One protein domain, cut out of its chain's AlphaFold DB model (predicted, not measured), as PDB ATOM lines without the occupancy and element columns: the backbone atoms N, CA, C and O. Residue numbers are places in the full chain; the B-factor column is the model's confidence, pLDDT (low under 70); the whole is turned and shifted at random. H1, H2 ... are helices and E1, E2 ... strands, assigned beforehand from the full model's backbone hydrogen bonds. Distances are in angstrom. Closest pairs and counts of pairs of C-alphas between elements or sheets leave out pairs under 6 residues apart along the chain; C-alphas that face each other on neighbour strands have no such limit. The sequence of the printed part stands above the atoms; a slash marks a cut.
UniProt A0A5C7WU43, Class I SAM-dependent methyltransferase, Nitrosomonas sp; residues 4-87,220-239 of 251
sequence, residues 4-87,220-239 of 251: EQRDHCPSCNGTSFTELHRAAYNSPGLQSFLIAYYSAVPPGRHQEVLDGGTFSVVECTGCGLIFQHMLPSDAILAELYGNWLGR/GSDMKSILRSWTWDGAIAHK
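AT A GLANCE: This is residues 4 to 87 and 220 to 239 of the 251 residues of the protein "Class I SAM-dependent methyltransferase" of Nitrosomonas sp (UniProt A0A5C7WU43). What stands out? A three-stranded sheet, E1, E2 and E3, has H4 over one face; beyond one end of its strands H1, H2 and H3 gather, with H5 packed on H1. What is printed? The printed part has 104 residues, ordered E1 H1 H2 E2 E3 E4 H3 H4 H5; the sheet, E1 - E2 - E3, is antiparallel and the class mixed, helices and strands. It is compact, with a radius of gyration of the C-alphas of 14.7 A and spans of 42 by 29 by 27 A.

HOW THE PARTS SIT: Which strands pair? E1, residues 17 to 24, and E2, residues 54 to 60, are antiparallel neighbours, with N 18 and O 59 within hydrogen-bond range at 2.8 A. E2 and E3, residues 66 to 68, form a hairpin, with N 58 and O 67 within range at 3.0 A. E4, residues 70 to 72, pairs with no named strand, but its residues 70 to 71 pair with residues 4 to 5. Where are the helices? H1, residues 28 to 37, touches H2, residues 45 to 49, closest at C-alphas Leu 34 and His 46, 7.3 A, and H5, residues 235 to 238, closest at C-alphas Phe 33 and Ile 236, 5.6 A. H3, residues 74 to 84, is close to H2 but not clearly touching, the closest C-alphas, Val 49 and Ile 76, being 6.7 A apart. H4, residues 223 to 229, is on the sheet at a height of 8.9 A, its C-alpha Leu 227 5.6 A from that of His 21, the closest pair with E1. And the helix backbones? In H1, H2, H3 and H4 every O i to N i+4 pair is within hydrogen-bond range; H5 is too short for one.

IN THESE COORDINATES: Where does E1 begin? C-alpha 17 is at (229.309, 190.658, 219.484); E1 is 18.9 A long and bends by 68 degrees at residue 20. How long are others? E2 is 18.6 A, H3 14.3 A and H1 14.2 A; H5 ends with C-alpha 238 at (226.092, 177.937, 241.923).

THE WHOLE: How far does it reach? The C-alphas farthest apart, Pro 42 and Gly 62, are 41.9 A apart. Is it whole? Residues 88 to 219 are not printed; C-alphas 87 and 220 are 26.3 A apart, and residues 86 to 87 have pLDDT under 70.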
ATOM      1  N   GLU A   4     230.897 174.258 217.030       88.75
ATOM      2  CA  GLU A   4     230.449 175.140 215.955       88.75
ATOM      3  C   GLU A   4     230.296 176.565 216.481       88.75
ATOM      4  O   GLU A   4     229.661 176.794 217.512       88.75
ATOM      5  N   GLN A   5     230.880 177.533 215.779       91.38
ATOM      6  CA  GLN A   5     230.748 178.942 216.129       91.38
ATOM      7  C   GLN A   5     229.438 179.512 215.572       91.38
ATOM      8  O   GLN A   5     229.068 179.249 214.429       91.38
ATOM      9  N   ARG A   6     228.738 180.326 216.365       91.25
ATOM     10  CA  ARG A   6     227.606 181.126 215.880       91.25
ATOM     11  C   ARG A   6     228.089 182.420 215.242       91.25
ATOM     12  O   ARG A   6     228.374 183.380 215.948       91.25
ATOM     13  N   ASP A   7     228.046 182.486 213.919       94.19
ATOM     14  CA  ASP A   7     228.403 183.710 213.187       94.19
ATOM     15  C   ASP A   7     227.312 184.795 213.233       94.19
ATOM     16  O   ASP A   7     227.571 185.964 212.949       94.19
ATOM     17  N   HIS A   8     226.082 184.426 213.610       95.44
ATOM     18  CA  HIS A   8     224.927 185.324 213.643       95.44
ATOM     19  C   HIS A   8     224.194 185.247 214.986       95.44
ATOM     20  O   HIS A   8     224.029 184.177 215.577       95.44
ATOM     21  N   CYS A   9     223.695 186.393 215.453       95.50
ATOM     22  CA  CYS A   9     222.840 186.478 216.628       95.50
ATOM     23  C   CYS A   9     221.549 185.675 216.392       95.50
ATOM     24  O   CYS A   9     220.817 185.972 215.443       95.50
ATOM     25  N   PRO A  10     221.178 184.746 217.289       93.69
ATOM     26  CA  PRO A  10     219.998 183.893 217.113       93.69
ATOM     27  C   PRO A  10     218.656 184.642 217.229       93.69
ATOM     28  O   PRO A  10     217.608 184.056 216.967       93.69
ATOM     29  N   SER A  11     218.675 185.917 217.639       93.69
ATOM     30  CA  SER A  11     217.486 186.770 217.778       93.69
ATOM     31  C   SER A  11     217.348 187.792 216.646       93.69
ATOM     32  O   SER A  11     216.307 187.839 215.993       93.69
ATOM     33  N   CYS A  12     218.383 188.598 216.381       95.31
ATOM     34  CA  CYS A  12     218.308 189.684 215.395       95.31
ATOM     35  C   CYS A  12     219.101 189.435 214.104       95.31
ATOM     36  O   CYS A  12     219.034 190.257 213.196       95.31
ATOM     37  N   ASN A  13     219.840 188.325 214.011       95.38
ATOM     38  CA  ASN A  13     220.725 187.992 212.890       95.38
ATOM     39  C   ASN A  13     221.910 188.962 212.670       95.38
ATOM     40  O   ASN A  13     222.550 188.920 211.625       95.38
ATOM     41  N   GLY A  14     222.221 189.836 213.634       96.62
ATOM     42  CA  GLY A  14     223.431 190.667 213.599       96.62
ATOM     43  C   GLY A  14     224.714 189.846 213.789       96.62
ATOM     44  O   GLY A  14     224.673 188.771 214.378       96.62
ATOM     45  N   THR A  15     225.849 190.368 213.327       97.44
ATOM     46  CA  THR A  15     227.149 189.660 213.280       97.44
ATOM     47  C   THR A  15     228.222 190.272 214.188       97.44
ATOM     48  O   THR A  15     229.386 189.889 214.137       97.44
ATOM     49  N   SER A  16     227.854 191.256 215.014       97.75
ATOM     50  CA  SER A  16     228.770 191.950 215.923       97.75
ATOM     51  C   SER A  16     228.440 191.616 217.376       97.75
ATOM     52  O   SER A  16     227.294 191.777 217.820       97.75
ATOM     53  N   PHE A  17     229.449 191.145 218.113       97.94
ATOM     54  CA  PHE A  17     229.309 190.658 219.484       97.94
ATOM     55  C   PHE A  17     230.406 191.216 220.400       97.94
ATOM     56  O   PHE A  17     231.528 191.464 219.963       97.94
ATOM     57  N   THR A  18     230.086 191.379 221.683       97.56
ATOM     58  CA  THR A  18     231.055 191.641 222.759       97.56
ATOM     59  C   THR A  18     231.217 190.377 223.593       97.56
ATOM     60  O   THR A  18     230.225 189.838 224.078       97.56
ATOM     61  N   GLU A  19     232.444 189.891 223.776       97.25
ATOM     62  CA  GLU A  19     232.693 188.740 224.649       97.25
ATOM     63  C   GLU A  19     232.528 189.128 226.122       97.25
ATOM     64  O   GLU A  19     233.110 190.109 226.588       97.25
ATOM     65  N   LEU A  20     231.707 188.363 226.846       96.19
ATOM     66  CA  LEU A  20     231.436 188.574 228.267       96.19
ATOM     67  C   LEU A  20     232.177 187.575 229.155       96.19
ATOM     68  O   LEU A  20     232.566 187.927 230.265       96.19
ATOM     69  N   HIS A  21     232.349 186.339 228.685       96.00
ATOM     70  CA  HIS A  21     233.050 185.290 229.419       96.00
ATOM     71  C   HIS A  21     233.688 184.290 228.457       96.00
ATOM     72  O   HIS A  21     233.100 183.948 227.427       96.00
ATOM     73  N   ARG A  22     234.863 183.776 228.828       95.69
ATOM     74  CA  ARG A  22     235.580 182.732 228.095       95.69
ATOM     75  C   ARG A  22     236.313 181.811 229.062       95.69
ATOM     76  O   ARG A  22     237.048 182.280 229.924       95.69
ATOM     77  N   ALA A  23     236.172 180.506 228.861       95.50
ATOM     78  CA  ALA A  23     236.943 179.485 229.557       95.50
ATOM     79  C   ALA A  23     237.215 178.298 228.628       95.50
ATOM     80  O   ALA A  23     236.302 177.773 227.988       95.50
ATOM     81  N   ALA A  24     238.467 177.849 228.557       95.50
ATOM     82  CA  ALA A  24     238.788 176.602 227.871       95.50
ATOM     83  C   ALA A  24     238.180 175.430 228.653       95.50
ATOM     84  O   ALA A  24     238.272 175.403 229.886       95.50
ATOM     85  N   TYR A  25     237.582 174.453 227.963       94.81
ATOM     86  CA  TYR A  25     236.979 173.305 228.645       94.81
ATOM     87  C   TYR A  25     238.000 172.523 229.462       94.81
ATOM     88  O   TYR A  25     237.627 171.973 230.486       94.81
ATOM     89  N   ASN A  26     239.280 172.522 229.075       93.38
ATOM     90  CA  ASN A  26     240.379 171.884 229.806       93.38
ATOM     91  C   ASN A  26     240.949 172.719 230.973       93.38
ATOM     92  O   ASN A  26     241.891 172.275 231.630       93.38
ATOM     93  N   SER A  27     240.408 173.910 231.255       95.00
ATOM     94  CA  SER A  27     240.860 174.716 232.394       95.00
ATOM     95  C   SER A  27     240.527 174.030 233.730       95.00
ATOM     96  O   SER A  27     239.457 173.424 233.843       95.00
ATOM     97  N   PRO A  28     241.395 174.126 234.761       94.12
ATOM     98  CA  PRO A  28     241.224 173.374 236.007       94.12
ATOM     99  C   PRO A  28     239.855 173.560 236.675       94.12
ATOM    100  O   PRO A  28     239.189 172.572 236.977       94.12
ATOM    101  N   GLY A  29     239.395 174.805 236.842       94.38
ATOM    102  CA  GLY A  29     238.120 175.083 237.507       94.38
ATOM    103  C   GLY A  29     236.910 174.541 236.739       94.38
ATOM    104  O   GLY A  29     236.026 173.923 237.331       94.38
ATOM    105  N   LEU A  30     236.865 174.727 235.413       94.88
ATOM    106  CA  LEU A  30     235.762 174.221 234.590       94.88
ATOM    107  C   LEU A  30     235.771 172.686 234.548       94.88
ATOM    108  O   LEU A  30     234.718 172.063 234.659       94.88
ATOM    109  N   GLN A  31     236.946 172.056 234.489       94.19
ATOM    110  CA  GLN A  31     237.070 170.601 234.615       94.19
ATOM    111  C   GLN A  31     236.548 170.092 235.960       94.19
ATOM    112  O   GLN A  31     235.767 169.142 235.991       94.19
ATOM    113  N   SER A  32     236.912 170.744 237.070       94.12
ATOM    114  CA  SER A  32     236.373 170.403 238.392       94.12
ATOM    115  C   SER A  32     234.850 170.535 238.445       94.12
ATOM    116  O   SER A  32     234.184 169.652 238.984       94.12
ATOM    117  N   PHE A  33     234.286 171.590 237.847       94.31
ATOM    118  CA  PHE A  33     232.837 171.754 237.735       94.31
ATOM    119  C   PHE A  33     232.189 170.612 236.945       94.31
ATOM    120  O   PHE A  33     231.225 170.020 237.424       94.31
ATOM    121  N   LEU A  34     232.712 170.284 235.760       93.19
ATOM    122  CA  LEU A  34     232.151 169.247 234.891       93.19
ATOM    123  C   LEU A  34     232.168 167.872 235.558       93.19
ATOM    124  O   LEU A  34     231.138 167.205 235.577       93.19
ATOM    125  N   ILE A  35     233.295 167.492 236.167       92.38
ATOM    126  CA  ILE A  35     233.435 166.225 236.897       92.38
ATOM    127  C   ILE A  35     232.429 166.147 238.052       92.38
ATOM    128  O   ILE A  35     231.827 165.100 238.272       92.38
ATOM    129  N   ALA A  36     232.230 167.244 238.785       91.50
ATOM    130  CA  ALA A  36     231.284 167.273 239.893       91.50
ATOM    131  C   ALA A  36     229.818 167.263 239.421       91.50
ATOM    132  O   ALA A  36     228.980 166.612 240.042       91.50
ATOM    133  N   TYR A  37     229.496 167.982 238.342       90.06
ATOM    134  CA  TYR A  37     228.130 168.111 237.831       90.06
ATOM    135  C   TYR A  37     227.664 166.847 237.094       90.06
ATOM    136  O   TYR A  37     226.551 166.376 237.323       90.06
ATOM    137  N   TYR A  38     228.519 166.271 236.249       89.69
ATOM    138  CA  TYR A  38     228.268 165.044 235.488       89.69
ATOM    139  C   TYR A  38     229.011 163.857 236.119       89.69
ATOM    140  O   TYR A  38     229.732 163.111 235.460       89.69
ATOM    141  N   SER A  39     228.827 163.656 237.424       88.81
ATOM    142  CA  SER A  39     229.610 162.702 238.227       88.81
ATOM    143  C   SER A  39     229.468 161.227 237.828       88.81
ATOM    144  O   SER A  39     230.229 160.390 238.302       88.81
ATOM    145  N   ALA A  40     228.473 160.890 237.004       86.69
ATOM    146  CA  ALA A  40     228.270 159.537 236.485       86.69
ATOM    147  C   ALA A  40     229.201 159.196 235.304       86.69
ATOM    148  O   ALA A  40     229.320 158.029 234.934       86.69
ATOM    149  N   VAL A  41     229.844 160.199 234.705       89.00
ATOM    150  CA  VAL A  41     230.701 160.042 233.530       89.00
ATOM    151  C   VAL A  41     232.073 159.488 233.945       89.00
ATOM    152  O   VAL A  41     232.658 159.985 234.913       89.00
ATOM    153  N   PRO A  42     232.628 158.490 233.227       91.19
ATOM    154  CA  PRO A  42     233.932 157.920 233.554       91.19
ATOM    155  C   PRO A  42     235.064 158.966 233.598       91.19
ATOM    156  O   PRO A  42     235.071 159.903 232.790       91.19
ATOM    157  N   PRO A  43     236.064 158.803 234.488       91.81
ATOM    158  CA  PRO A  43     237.236 159.676 234.520       91.81
ATOM    159  C   PRO A  43     237.921 159.777 233.149       91.81
ATOM    160  O   PRO A  43     238.078 158.775 232.458       91.81
ATOM    161  N   GLY A  44     238.334 160.983 232.750       90.88
ATOM    162  CA  GLY A  44     238.993 161.237 231.460       90.88
ATOM    163  C   GLY A  44     238.039 161.479 230.282       90.88
ATOM    164  O   GLY A  44     238.418 162.143 229.318       90.88
ATOM    165  N   ARG A  45     236.784 161.012 230.363       93.12
ATOM    166  CA  ARG A  45     235.833 161.106 229.244       93.12
ATOM    167  C   ARG A  45     235.399 162.543 228.948       93.12
ATOM    168  O   ARG A  45     235.234 162.899 227.787       93.12
ATOM    169  N   HIS A  46     235.269 163.391 229.972       92.19
ATOM    170  CA  HIS A  46     234.977 164.816 229.777       92.19
ATOM    171  C   HIS A  46     236.053 165.511 228.943       92.19
ATOM    172  O   HIS A  46     235.739 166.278 228.038       92.19
ATOM    173  N   GLN A  47     237.321 165.245 229.262       92.19
ATOM    174  CA  GLN A  47     238.474 165.831 228.590       92.19
ATOM    175  C   GLN A  47     238.554 165.351 227.146       92.19
ATOM    176  O   GLN A  47     238.744 166.169 226.260       92.19
ATOM    177  N   GLU A  48     238.353 164.053 226.915       92.75
ATOM    178  CA  GLU A  48     238.355 163.457 225.577       92.75
ATOM    179  C   GLU A  48     237.275 164.072 224.670       92.75
ATOM    180  O   GLU A  48     237.555 164.464 223.541       92.75
ATOM    181  N   VAL A  49     236.040 164.188 225.168       92.25
ATOM    182  CA  VAL A  49     234.890 164.656 224.376       92.25
ATOM    183  C   VAL A  49     234.946 166.161 224.107       92.25
ATOM    184  O   VAL A  49     234.509 166.620 223.052       92.25
ATOM    185  N   LEU A  50     235.468 166.942 225.056       93.25
ATOM    186  CA  LEU A  50     235.494 168.407 224.993       93.25
ATOM    187  C   LEU A  50     236.868 168.960 224.594       93.25
ATOM    188  O   LEU A  50     237.102 170.164 224.744       93.25
ATOM    189  N   ASP A  51     237.774 168.101 224.119       90.44
ATOM    190  CA  ASP A  51     239.148 168.484 223.808       90.44
ATOM    191  C   ASP A  51     239.208 169.621 222.778       90.44
ATOM    192  O   ASP A  51     238.410 169.706 221.836       90.44
ATOM    193  N   GLY A  52     240.133 170.555 223.010       87.75
ATOM    194  CA  GLY A  52     240.287 171.781 222.223       87.75
ATOM    195  C   GLY A  52     239.093 172.750 222.270       87.75
ATOM    196  O   GLY A  52     239.135 173.808 221.640       87.75
ATOM    197  N   GLY A  53     238.025 172.429 223.004       92.38
ATOM    198  CA  GLY A  53     236.824 173.244 223.085       92.38
ATOM    199  C   GLY A  53     236.970 174.461 223.998       92.38
ATOM    200  O   GLY A  53     237.705 174.463 224.988       92.38
ATOM    201  N   THR A  54     236.175 175.492 223.718       94.12
ATOM    202  CA  THR A  54     236.062 176.685 224.566       94.12
ATOM    203  C   THR A  54     234.599 176.982 224.857       94.12
ATOM    204  O   THR A  54     233.784 177.057 223.941       94.12
ATOM    205  N   PHE A  55     234.272 177.202 226.127       94.19
ATOM    206  CA  PHE A  55     233.022 177.827 226.531       94.19
ATOM    207  C   PHE A  55     233.172 179.347 226.396       94.19
ATOM    208  O   PHE A  55     234.034 179.948 227.037       94.19
ATOM    209  N   SER A  56     232.362 179.967 225.540       94.44
ATOM    210  CA  SER A  56     232.354 181.418 225.323       94.44
ATOM    211  C   SER A  56     230.917 181.923 225.304       94.44
ATOM    212  O   SER A  56     230.051 181.323 224.660       94.44
ATOM    213  N   VAL A  57     230.679 183.020 226.019       95.19
ATOM    214  CA  VAL A  57     229.393 183.714 226.090       95.19
ATOM    215  C   VAL A  57     229.593 185.143 225.618       95.19
ATOM    216  O   VAL A  57     230.490 185.850 226.086       95.19
ATOM    217  N   VAL A  58     228.742 185.569 224.691       96.31
ATOM    218  CA  VAL A  58     228.819 186.878 224.045       96.31
ATOM    219  C   VAL A  58     227.487 187.615 224.152       96.31
ATOM    220  O   VAL A  58     226.431 187.003 224.304       96.31
ATOM    221  N   GLU A  59     227.540 188.936 224.049       97.12
ATOM    222  CA  GLU A  59     226.388 189.832 223.948       97.12
ATOM    223  C   GLU A  59     226.307 190.407 222.533       97.12
ATOM    224  O   GLU A  59     227.293 190.931 222.012       97.12
ATOM    225  N   CYS A  60     225.133 190.344 221.905       97.62
ATOM    226  CA  CYS A  60     224.915 191.000 220.621       97.62
ATOM    227  C   CYS A  60     224.887 192.522 220.769       97.62
ATOM    228  O   CYS A  60     224.060 193.055 221.504       97.62
ATOM    229  N   THR A  61     225.712 193.232 219.997       97.81
ATOM    230  CA  THR A  61     225.757 194.705 220.027       97.81
ATOM    231  C   THR A  61     224.521 195.357 219.398       97.81
ATOM    232  O   THR A  61     224.248 196.522 219.663       97.81
ATOM    233  N   GLY A  62     223.757 194.608 218.592       97.56
ATOM    234  CA  GLY A  62     222.537 195.086 217.939       97.56
ATOM    235  C   GLY A  62     221.271 194.967 218.793       97.56
ATOM    236  O   GLY A  62     220.491 195.912 218.848       97.56
ATOM    237  N   CYS A  63     221.042 193.819 219.446       96.56
ATOM    238  CA  CYS A  63     219.815 193.581 220.227       96.56
ATOM    239  C   CYS A  63     220.030 193.277 221.716       96.56
ATOM    240  O   CYS A  63     219.052 193.073 222.429       96.56
ATOM    241  N   GLY A  64     221.276 193.203 222.192       95.50
ATOM    242  CA  GLY A  64     221.595 192.939 223.598       95.50
ATOM    243  C   GLY A  64     221.402 191.490 224.056       95.50
ATOM    244  O   GLY A  64     221.635 191.197 225.224       95.50
ATOM    245  N   LEU A  65     220.997 190.562 223.177       95.12
ATOM    246  CA  LEU A  65     220.866 189.155 223.561       95.12
ATOM    247  C   LEU A  65     222.227 188.584 223.987       95.12
ATOM    248  O   LEU A  65     223.195 188.665 223.228       95.12
ATOM    249  N   ILE A  66     222.254 187.944 225.155       94.94
ATOM    250  CA  ILE A  66     223.392 187.177 225.665       94.94
ATOM    251  C   ILE A  66     223.205 185.706 225.284       94.94
ATOM    252  O   ILE A  66     222.145 185.134 225.532       94.94
ATOM    253  N   PHE A  67     224.211 185.089 224.665       93.69
ATOM    254  CA  PHE A  67     224.136 183.697 224.216       93.69
ATOM    255  C   PHE A  67     225.510 183.020 224.167       93.69
ATOM    256  O   PHE A  67     226.553 183.673 224.083       93.69
ATOM    257  N   GLN A  68     225.507 181.686 224.196       93.00
ATOM    258  CA  GLN A  68     226.712 180.882 224.010       93.00
ATOM    259  C   GLN A  68     227.176 180.939 222.549       93.00
ATOM    260  O   GLN A  68     226.428 180.596 221.630       93.00
ATOM    261  N   HIS A  69     228.416 181.373 222.341       93.62
ATOM    262  CA  HIS A  69     228.995 181.606 221.018       93.62
ATOM    263  C   HIS A  69     229.500 180.314 220.367       93.62
ATOM    264  O   HIS A  69     229.319 180.123 219.167       93.62
ATOM    265  N   MET A  70     230.087 179.421 221.171       91.44
ATOM    266  CA  MET A  70     230.606 178.124 220.734       91.44
ATOM    267  C   MET A  70     229.652 177.013 221.156       91.44
ATOM    268  O   MET A  70     229.516 176.714 222.346       91.44
ATOM    269  N   LEU A  71     228.989 176.401 220.187       87.31
ATOM    270  CA  LEU A  71     228.012 175.355 220.417       87.31
ATOM    271  C   LEU A  71     228.646 173.965 220.361       87.31
ATOM    272  O   LEU A  71     229.479 173.720 219.488       87.31
ATOM    273  N   PRO A  72     228.199 173.025 221.209       88.12
ATOM    274  CA  PRO A  72     228.499 171.616 221.005       88.12
ATOM    275  C   PRO A  72     227.989 171.143 219.634       88.12
ATOM    276  O   PRO A  72     226.881 171.518 219.221       88.12
ATOM    277  N   SER A  73     228.806 170.338 218.949       87.00
ATOM    278  CA  SER A  73     228.404 169.585 217.752       87.00
ATOM    279  C   SER A  73     227.411 168.472 218.094       87.00
ATOM    280  O   SER A  73     227.323 168.046 219.247       87.00
ATOM    281  N   ASP A  74     226.722 167.942 217.083       83.75
ATOM    282  CA  ASP A  74     225.762 166.841 217.241       83.75
ATOM    283  C   ASP A  74     226.371 165.606 217.919       83.75
ATOM    284  O   ASP A  74     225.713 164.952 218.723       83.75
ATOM    285  N   ALA A  75     227.652 165.321 217.668       86.62
ATOM    286  CA  ALA A  75     228.366 164.228 218.327       86.62
ATOM    287  C   ALA A  75     228.519 164.451 219.843       86.62
ATOM    288  O   ALA A  75     228.296 163.527 220.626       86.62
ATOM    289  N   ILE A  76     228.856 165.675 220.271       88.62
ATOM    290  CA  ILE A  76     228.941 166.013 221.701       88.62
ATOM    291  C   ILE A  76     227.549 165.990 222.333       88.62
ATOM    292  O   ILE A  76     227.398 165.505 223.451       88.62
ATOM    293  N   LEU A  77     226.525 166.482 221.630       84.75
ATOM    294  CA  LEU A  77     225.147 166.427 222.118       84.75
ATOM    295  C   LEU A  77     224.687 164.980 222.304       84.75
ATOM    296  O   LEU A  77     224.152 164.651 223.358       84.75
ATOM    297  N   ALA A  78     224.940 164.101 221.333       82.38
ATOM    298  CA  ALA A  78     224.593 162.686 221.431       82.38
ATOM    299  C   ALA A  78     225.244 162.017 222.654       82.38
ATOM    300  O   ALA A  78     224.574 161.294 223.389       82.38
ATOM    301  N   GLU A  79     226.519 162.310 222.918       86.94
ATOM    302  CA  GLU A  79     227.222 161.845 224.118       86.94
ATOM    303  C   GLU A  79     226.607 162.433 225.406       86.94
ATOM    304  O   GLU A  79     226.333 161.696 226.354       86.94
ATOM    305  N   LEU A  80     226.333 163.742 225.435       85.44
ATOM    306  CA  LEU A  80     225.745 164.438 226.582       85.44
ATOM    307  C   LEU A  80     224.374 163.846 226.956       85.44
ATOM    308  O   LEU A  80     224.132 163.519 228.120       85.44
ATOM    309  N   TYR A  81     223.487 163.677 225.975       77.62
ATOM    310  CA  TYR A  81     222.135 163.148 226.173       77.62
ATOM    311  C   TYR A  81     222.095 161.639 226.406       77.62
ATOM    312  O   TYR A  81     221.254 161.166 227.169       77.62
ATOM    313  N   GLY A  82     222.979 160.883 225.756       76.38
ATOM    314  CA  GLY A  82     223.024 159.430 225.889       76.38
ATOM    315  C   GLY A  82     223.657 158.974 227.200       76.38
ATOM    316  O   GLY A  82     223.154 158.043 227.831       76.38
ATOM    317  N   ASN A  83     224.743 159.636 227.614       83.00
ATOM    318  CA  ASN A  83     225.667 159.084 228.606       83.00
ATOM    319  C   ASN A  83     225.891 159.983 229.832       83.00
ATOM    320  O   ASN A  83     226.202 159.459 230.900       83.00
ATOM    321  N   TRP A  84     225.770 161.311 229.716       85.25
ATOM    322  CA  TRP A  84     226.166 162.228 230.799       85.25
ATOM    323  C   TRP A  84     224.984 162.725 231.630       85.25
ATOM    324  O   TRP A  84     225.087 162.863 232.851       85.25
ATOM    325  N   LEU A  85     223.854 163.019 230.985       74.38
ATOM    326  CA  LEU A  85     222.667 163.522 231.663       74.38
ATOM    327  C   LEU A  85     221.954 162.394 232.423       74.38
ATOM    328  O   LEU A  85     221.425 161.439 231.852       74.38
ATOM    329  N   GLY A  86     221.918 162.520 233.751       62.06
ATOM    330  CA  GLY A  86     221.172 161.618 234.622       62.06
ATOM    331  C   GLY A  86     219.659 161.770 234.435       62.06
ATOM    332  O   GLY A  86     219.126 162.876 234.467       62.06
ATOM    333  N   ARG A  87     218.942 160.647 234.310       62.50
ATOM    334  CA  ARG A  87     217.474 160.562 234.136       62.50
ATOM    335  C   ARG A  87     216.665 160.907 235.403       62.50
ATOM    336  O   ARG A  87     215.643 160.282 235.677       62.50
ATOM    337  N   GLY A 220     217.291 186.513 233.184       87.50
ATOM    338  CA  GLY A 220     218.669 186.804 232.806       87.50
ATOM    339  C   GLY A 220     219.128 188.225 233.134       87.50
ATOM    340  O   GLY A 220     220.197 188.616 232.666       87.50
ATOM    341  N   SER A 221     218.353 189.014 233.884       89.31
ATOM    342  CA  SER A 221     218.634 190.433 234.162       89.31
ATOM    343  C   SER A 221     220.033 190.677 234.746       89.31
ATOM    344  O   SER A 221     220.754 191.561 234.278       89.31
ATOM    345  N   ASP A 222     220.475 189.829 235.675       91.31
ATOM    346  CA  ASP A 222     221.799 189.918 236.305       91.31
ATOM    347  C   ASP A 222     222.912 189.176 235.545       91.31
ATOM    348  O   ASP A 222     224.087 189.238 235.929       91.31
ATOM    349  N   MET A 223     222.588 188.488 234.444       91.31
ATOM    350  CA  MET A 223     223.510 187.578 233.753       91.31
ATOM    351  C   MET A 223     224.800 188.277 233.310       91.31
ATOM    352  O   MET A 223     225.894 187.735 233.449       91.31
ATOM    353  N   LYS A 224     224.705 189.523 232.836       92.31
ATOM    354  CA  LYS A 224     225.876 190.306 232.413       92.31
ATOM    355  C   LYS A 224     226.849 190.583 233.560       92.31
ATOM    356  O   LYS A 224     228.059 190.545 233.349       92.31
ATOM    357  N   SER A 225     226.331 190.866 234.756       92.56
ATOM    358  CA  SER A 225     227.144 191.064 235.961       92.56
ATOM    359  C   SER A 225     227.802 189.748 236.375       92.56
ATOM    360  O   SER A 225     229.023 189.689 236.518       92.56
ATOM    361  N   ILE A 226     227.003 188.675 236.435       93.00
ATOM    362  CA  ILE A 226     227.450 187.319 236.776       93.00
ATOM    363  C   ILE A 226     228.612 186.887 235.876       93.00
ATOM    364  O   ILE A 226     229.650 186.486 236.391       93.00
ATOM    365  N   LEU A 227     228.472 187.012 234.552       93.25
ATOM    366  CA  LEU A 227     229.477 186.578 233.573       93.25
ATOM    367  C   LEU A 227     230.818 187.305 233.714       93.25
ATOM    368  O   LEU A 227     231.871 186.677 233.588       93.25
ATOM    369  N   ARG A 228     230.788 188.612 234.008       90.62
ATOM    370  CA  ARG A 228     231.990 189.449 234.142       90.62
ATOM    371  C   ARG A 228     232.833 189.097 235.362       90.62
ATOM    372  O   ARG A 228     234.046 189.271 235.319       90.62
ATOM    373  N   SER A 229     232.204 188.635 236.438       92.25
ATOM    374  CA  SER A 229     232.887 188.240 237.674       92.25
ATOM    375  C   SER A 229     232.969 186.724 237.862       92.25
ATOM    376  O   SER A 229     233.392 186.274 238.925       92.25
ATOM    377  N   TRP A 230     232.511 185.927 236.892       94.56
ATOM    378  CA  TRP A 230     232.397 184.481 237.063       94.56
ATOM    379  C   TRP A 230     233.766 183.811 237.155       94.56
ATOM    380  O   TRP A 230     234.614 183.974 236.276       94.56
ATOM    381  N   THR A 231     233.929 182.967 238.170       93.50
ATOM    382  CA  THR A 231     235.060 182.054 238.318       93.50
ATOM    383  C   THR A 231     234.546 180.627 238.409       93.50
ATOM    384  O   THR A 231     233.500 180.369 239.002       93.50
ATOM    385  N   TRP A 232     235.293 179.679 237.848       93.94
ATOM    386  CA  TRP A 232     234.922 178.265 237.934       93.94
ATOM    387  C   TRP A 232     235.286 177.620 239.280       93.94
ATOM    388  O   TRP A 232     234.763 176.557 239.616       93.94
ATOM    389  N   ASP A 233     236.117 178.283 240.083       90.56
ATOM    390  CA  ASP A 233     236.447 177.848 241.439       90.56
ATOM    391  C   ASP A 233     235.192 177.869 242.323       90.56
ATOM    392  O   ASP A 233     234.533 178.896 242.475       90.56
ATOM    393  N   GLY A 234     234.818 176.708 242.871       88.25
ATOM    394  CA  GLY A 234     233.610 176.559 243.691       88.25
ATOM    395  C   GLY A 234     232.280 176.672 242.928       88.25
ATOM    396  O   GLY A 234     231.219 176.618 243.550       88.25
ATOM    397  N   ALA A 235     232.300 176.762 241.592       92.00
ATOM    398  CA  ALA A 235     231.115 177.028 240.768       92.00
ATOM    399  C   ALA A 235     229.985 175.992 240.907       92.00
ATOM    400  O   ALA A 235     228.828 176.304 240.633       92.00
ATOM    401  N   ILE A 236     230.283 174.771 241.367       90.69
ATOM    402  CA  ILE A 236     229.271 173.723 241.565       90.69
ATOM    403  C   ILE A 236     228.185 174.136 242.573       90.69
ATOM    404  O   ILE A 236     227.022 173.773 242.402       90.69
ATOM    405  N   ALA A 237     228.531 174.961 243.569       90.19
ATOM    406  CA  ALA A 237     227.580 175.517 244.536       90.19
ATOM    407  C   ALA A 237     226.582 176.503 243.896       90.19
ATOM    408  O   ALA A 237     225.549 176.823 244.479       90.19
ATOM    409  N   HIS A 238     226.880 176.973 242.685       88.88
ATOM    410  CA  HIS A 238     226.092 177.937 241.923       88.88
ATOM    411  C   HIS A 238     225.743 177.414 240.521       88.88
ATOM    412  O   HIS A 238     225.535 178.202 239.600       88.88
ATOM    413  N   LYS A 239     225.649 176.087 240.361       84.44
ATOM    414  CA  LYS A 239     225.399 175.392 239.083       84.44
ATOM    415  C   LYS A 239     224.145 175.836 238.318       84.44
ATOM    416  O   LYS A 239     224.035 175.584 237.123       84.44
TER     417      LYS A 239